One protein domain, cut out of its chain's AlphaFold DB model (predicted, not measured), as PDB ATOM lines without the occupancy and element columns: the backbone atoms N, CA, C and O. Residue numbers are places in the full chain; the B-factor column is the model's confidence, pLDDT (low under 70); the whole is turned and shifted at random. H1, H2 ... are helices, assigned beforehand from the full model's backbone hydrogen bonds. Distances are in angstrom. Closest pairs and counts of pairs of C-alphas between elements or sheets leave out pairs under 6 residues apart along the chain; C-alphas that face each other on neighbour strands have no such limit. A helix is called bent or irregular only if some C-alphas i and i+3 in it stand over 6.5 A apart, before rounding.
ATOM      1  N   LYS A  97      99.349 -17.823   6.543       90.44
ATOM      2  CA  LYS A  97      98.600 -17.068   7.564       90.44
ATOM      3  C   LYS A  97      99.383 -15.842   8.023       90.44
ATOM      4  O   LYS A  97      98.827 -14.745   8.127       90.44
ATOM      5  N   SER A  98     100.679 -16.017   8.267       89.38
ATOM      6  CA  SER A  98     101.580 -14.919   8.611       89.38
ATOM      7  C   SER A  98     101.679 -13.905   7.471       89.38
ATOM      8  O   SER A  98     101.527 -12.705   7.706       89.38
ATOM      9  N   LYS A  99     101.834 -14.361   6.220       91.75
ATOM     10  CA  LYS A  99     101.848 -13.491   5.029       91.75
ATOM     11  C   LYS A  99     100.607 -12.613   4.915       91.75
ATOM     12  O   LYS A  99     100.732 -11.401   4.722       91.75
ATOM     13  N   GLU A 100      99.415 -13.201   5.017       93.31
ATOM     14  CA  GLU A 100      98.153 -12.463   4.914       93.31
ATOM     15  C   GLU A 100      98.062 -11.391   6.006       93.31
ATOM     16  O   GLU A 100      97.771 -10.218   5.735       93.31
ATOM     17  N   TYR A 101      98.394 -11.773   7.240       91.81
ATOM     18  CA  TYR A 101      98.410 -10.861   8.372       91.81
ATOM     19  C   TYR A 101      99.389  -9.699   8.170       91.81
ATOM     20  O   TYR A 101      98.997  -8.539   8.342       91.81
ATOM     21  N   PHE A 102     100.635  -9.987   7.779       93.12
ATOM     22  CA  PHE A 102     101.650  -8.964   7.545       93.12
ATOM     23  C   PHE A 102     101.251  -8.028   6.411       93.12
ATOM     24  O   PHE A 102     101.386  -6.818   6.567       93.12
ATOM     25  N   LYS A 103     100.688  -8.548   5.314       95.00
ATOM     26  CA  LYS A 103     100.191  -7.728   4.200       95.00
ATOM     27  C   LYS A 103      99.086  -6.778   4.660       95.00
ATOM     28  O   LYS A 103      99.157  -5.579   4.397       95.00
ATOM     29  N   ARG A 104      98.093  -7.291   5.391       95.56
ATOM     30  CA  ARG A 104      96.998  -6.477   5.936       95.56
ATOM     31  C   ARG A 104      97.524  -5.390   6.873       95.56
ATOM     32  O   ARG A 104      97.181  -4.223   6.703       95.56
ATOM     33  N   LYS A 105      98.375  -5.755   7.841       94.56
ATOM     34  CA  LYS A 105      98.929  -4.795   8.806       94.56
ATOM     35  C   LYS A 105      99.863  -3.780   8.168       94.56
ATOM     36  O   LYS A 105      99.852  -2.622   8.572       94.56
ATOM     37  N   PHE A 106     100.645  -4.190   7.178       95.56
ATOM     38  CA  PHE A 106     101.486  -3.280   6.417       95.56
ATOM     39  C   PHE A 106     100.637  -2.208   5.733       95.56
ATOM     40  O   PHE A 106     100.922  -1.027   5.911       95.56
ATOM     41  N   ASN A 107      99.565  -2.595   5.037       97.00
ATOM     42  CA  ASN A 107      98.677  -1.649   4.360       97.00
ATOM     43  C   ASN A 107      98.000  -0.681   5.339       97.00
ATOM     44  O   ASN A 107      98.008   0.519   5.089       97.00
ATOM     45  N   GLU A 108      97.503  -1.173   6.477       95.94
ATOM     46  CA  GLU A 108      96.925  -0.333   7.538       95.94
ATOM     47  C   GLU A 108      97.942   0.705   8.047       95.94
ATOM     48  O   GLU A 108      97.643   1.892   8.161       95.94
ATOM     49  N   ILE A 109      99.188   0.282   8.296       94.69
ATOM     50  CA  ILE A 109     100.262   1.184   8.732       94.69
ATOM     51  C   ILE A 109     100.615   2.196   7.636       94.69
ATOM     52  O   ILE A 109     100.868   3.360   7.950       94.69
ATOM     53  N   GLN A 110     100.669   1.777   6.369       93.06
ATOM     54  CA  GLN A 110     100.950   2.676   5.249       93.06
ATOM     55  C   GLN A 110      99.840   3.710   5.073       93.06
ATOM     56  O   GLN A 110     100.145   4.886   4.907       93.06
ATOM     57  N   GLU A 111      98.575   3.309   5.176       92.44
ATOM     58  CA  GLU A 111      97.433   4.219   5.117       92.44
ATOM     59  C   GLU A 111      97.533   5.281   6.218       92.44
ATOM     60  O   GLU A 111      97.562   6.476   5.916       92.44
ATOM     61  N   VAL A 112      97.733   4.854   7.470       92.12
ATOM     62  CA  VAL A 112      97.916   5.763   8.611       92.12
ATOM     63  C   VAL A 112      99.110   6.699   8.401       92.12
ATOM     64  O   VAL A 112      98.987   7.903   8.613       92.12
ATOM     65  N   LYS A 113     100.259   6.194   7.939       89.19
ATOM     66  CA  LYS A 113     101.462   7.016   7.705       89.19
ATOM     67  C   LYS A 113     101.346   7.951   6.500       89.19
ATOM     68  O   LYS A 113     102.001   8.989   6.475       89.19
ATOM     69  N   SER A 114     100.560   7.574   5.495       86.56
ATOM     70  CA  SER A 114     100.307   8.381   4.296       86.56
ATOM     71  C   SER A 114      99.245   9.459   4.527       86.56
ATOM     72  O   SER A 114      99.226  10.469   3.814       86.56
ATOM     73  N   SER A 115      98.381   9.276   5.533       80.56
ATOM     74  CA  SER A 115      97.397  10.275   5.942       80.56
ATOM     75  C   SER A 115      98.099  11.592   6.298       80.56
ATOM     76  O   SER A 115      99.141  11.615   6.949       80.56
ATOM     77  N   GLY A 116      97.594  12.714   5.775       79.62
ATOM     78  CA  GLY A 116      98.238  14.022   5.956       79.62
ATOM     79  C   GLY A 116      99.509  14.265   5.124       79.62
ATOM     80  O   GLY A 116     100.053  15.367   5.166       79.62
ATOM     81  N   GLY A 117      99.970  13.288   4.337       83.12
ATOM     82  CA  GLY A 117     101.155  13.414   3.490       83.12
ATOM     83  C   GLY A 117     100.977  14.338   2.277       83.12
ATOM     84  O   GLY A 117      99.937  14.965   2.054       83.12
ATOM     85  N   LYS A 118     102.010  14.395   1.427       82.00
ATOM     86  CA  LYS A 118     102.028  15.241   0.217       82.00
ATOM     87  C   LYS A 118     100.830  14.983  -0.701       82.00
ATOM     88  O   LYS A 118     100.266  15.932  -1.243       82.00
ATOM     89  N   ASP A 119     100.413  13.726  -0.840       80.94
ATOM     90  CA  ASP A 119      99.268  13.360  -1.678       80.94
ATOM     91  C   ASP A 119      97.939  13.830  -1.089       80.94
ATOM     92  O   ASP A 119      97.089  14.337  -1.825       80.94
ATOM     93  N   TYR A 120      97.789  13.777   0.237       82.19
ATOM     94  CA  TYR A 120      96.645  14.369   0.926       82.19
ATOM     95  C   TYR A 120      96.578  15.883   0.668       82.19
ATOM     96  O   TYR A 120      95.546  16.390   0.218       82.19
ATOM     97  N   ALA A 121      97.692  16.605   0.841       83.00
ATOM     98  CA  ALA A 121      97.762  18.043   0.571       83.00
ATOM     99  C   ALA A 121      97.471  18.382  -0.906       83.00
ATOM    100  O   ALA A 121      96.692  19.292  -1.207       83.00
ATOM    101  N   LYS A 122      98.030  17.611  -1.846       86.94
ATOM    102  CA  LYS A 122      97.801  17.764  -3.292       86.94
ATOM    103  C   LYS A 122      96.340  17.519  -3.667       86.94
ATOM    104  O   LYS A 122      95.785  18.271  -4.471       86.94
ATOM    105  N   ASN A 123      95.697  16.511  -3.079       85.88
ATOM    106  CA  ASN A 123      94.285  16.213  -3.314       85.88
ATOM    107  C   ASN A 123      93.369  17.297  -2.739       85.88
ATOM    108  O   ASN A 123      92.442  17.730  -3.425       85.88
ATOM    109  N   ARG A 124      93.677  17.823  -1.546       84.75
ATOM    110  CA  ARG A 124      92.981  18.987  -0.968       84.75
ATOM    111  C   ARG A 124      93.098  20.217  -1.871       84.75
ATOM    112  O   ARG A 124      92.093  20.857  -2.170       84.75
ATOM    113  N   PHE A 125      94.296  20.503  -2.381       83.88
ATOM    114  CA  PHE A 125      94.535  21.631  -3.283       83.88
ATOM    115  C   PHE A 125      93.823  21.480  -4.639       83.88
ATOM    116  O   PHE A 125      93.222  22.433  -5.141       83.88
ATOM    117  N   LYS A 126      93.821  20.273  -5.225       87.19
ATOM    118  CA  LYS A 126      93.031  19.961  -6.431       87.19
ATOM    119  C   LYS A 126      91.529  20.138  -6.186       87.19
ATOM    120  O   LYS A 126      90.844  20.703  -7.038       87.19
ATOM    121  N   GLY A 127      91.031  19.687  -5.033       84.62
ATOM    122  CA  GLY A 127      89.642  19.880  -4.610       84.62
ATOM    123  C   GLY A 127      89.271  21.360  -4.514       84.62
ATOM    124  O   GLY A 127      88.279  21.782  -5.108       84.62
ATOM    125  N   TYR A 128      90.123  22.167  -3.874       83.81
ATOM    126  CA  TYR A 128      89.961  23.622  -3.798       83.81
ATOM    127  C   TYR A 128      89.909  24.280  -5.190       83.81
ATOM    128  O   TYR A 128      88.993  25.053  -5.475       83.81
ATOM    129  N   LYS A 129      90.835  23.937  -6.100       82.31
ATOM    130  CA  LYS A 129      90.830  24.469  -7.478       82.31
ATOM    131  C   LYS A 129      89.565  24.089  -8.255       82.31
ATOM    132  O   LYS A 129      88.995  24.947  -8.928       82.31
ATOM    133  N   LYS A 130      89.095  22.839  -8.142       80.69
ATOM    134  CA  LYS A 130      87.838  22.394  -8.773       80.69
ATOM    135  C   LYS A 130      86.620  23.149  -8.230       80.69
ATOM    136  O   LYS A 130      85.765  23.546  -9.018       80.69
ATOM    137  N   ALA A 131      86.550  23.385  -6.919       78.12
ATOM    138  CA  ALA A 131      85.463  24.150  -6.304       78.12
ATOM    139  C   ALA A 131      85.442  25.612  -6.790       78.12
ATOM    140  O   ALA A 131      84.393  26.124  -7.174       78.12
ATOM    141  N   LYS A 132      86.614  26.257  -6.872       75.44
ATOM    142  CA  LYS A 132      86.747  27.638  -7.367       75.44
ATOM    143  C   LYS A 132      86.409  27.778  -8.859       75.44
ATOM    144  O   LYS A 132      85.878  28.807  -9.266       75.44
ATOM    145  N   GLY A 133      86.683  26.749  -9.666       69.31
ATOM    146  CA  GLY A 133      86.319  26.709 -11.088       69.31
ATOM    147  C   GLY A 133      84.808  26.602 -11.335       69.31
ATOM    148  O   GLY A 133      84.294  27.266 -12.228       69.31
ATOM    149  N   LYS A 134      84.074  25.840 -10.510       60.53
ATOM    150  CA  LYS A 134      82.612  25.677 -10.641       60.53
ATOM    151  C   LYS A 134      81.801  26.923 -10.249       60.53
ATOM    152  O   LYS A 134      80.694  27.097 -10.743       60.53
ATOM    153  N   GLY A 135      82.340  27.801  -9.397       57.62
ATOM    154  CA  GLY A 135      81.668  29.040  -8.977       57.62
ATOM    155  C   GLY A 135      81.695  30.177 -10.009       57.62
ATOM    156  O   GLY A 135      80.920  31.117  -9.889       57.62
ATOM    157  N   LYS A 136      82.555  30.103 -11.035       55.69
ATOM    158  CA  LYS A 136      82.675  31.149 -12.070       55.69
ATOM    159  C   LYS A 136      81.686  31.012 -13.241       55.69
ATOM    160  O   LYS A 136      81.650  31.903 -14.075       55.69
TER     161      LYS A 136
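What this domain is: This is residues 97 to 136 of the 140 residues of the protein "Fcf2-domain-containing protein" of Conidiobolus coronatus (strain ATCC 28846 / CBS 209.66 / NRRL 28638) (UniProt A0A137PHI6). Two helices of nearly equal length, H1 and then H2, follow each other end to end and make a wide, open V, with a tight link of three residues at its corner. Neither helix folds back on the other, and the two arms together make the long axis of a thin rod. The printed part has 40 residues with two named helices, H1 and H2 in that order, and no named strand; the class is all helix. The whole is extended, with a radius of gyration of the C-alphas of 16.4 A and spans of 54 by 15 by 8 A.

Where its parts are: H1 holds residues 97 to 114 and measures 25.7 A from first to last C-alpha. It begins at C-alpha 97 at (98.600, -17.068, 7.564) and ends at C-alpha 114 at (100.307, 8.381, 4.296). Residues 115 to 117, Ser, Gly and Gly, follow as the link. H2 holds residues 118 to 136, measures 27.9 A, and ends at C-alpha 136 at (82.675, 31.149, -12.070).

How they stand to each other: H1 and H2 are close but not clearly touching, with 1 pair of C-alphas within 8 A, those of Ser 114 and Tyr 120, 7.8 A apart. Their lines stand at a steep tilt of 53 degrees, and they run the same way. Their centres are 29.4 A apart. In H1 every O i to N i+4 pair is within hydrogen-bond range; in H2 14 of 15 are. Neither helix is bent.

The domain as a whole: The two C-alphas farthest apart are those of Lys 97 and Lys 136, the first and last printed residues, at 54.4 A. Residues 97 to 136 stand free, with no C-alpha 8 or more residues apart along the chain within 10 A. The printed part has no cut, and the link from H1 to H2 is tight. The mean pLDDT of the printed part is 85.0, and residues 133 to 136, which belong to H2, are under 70.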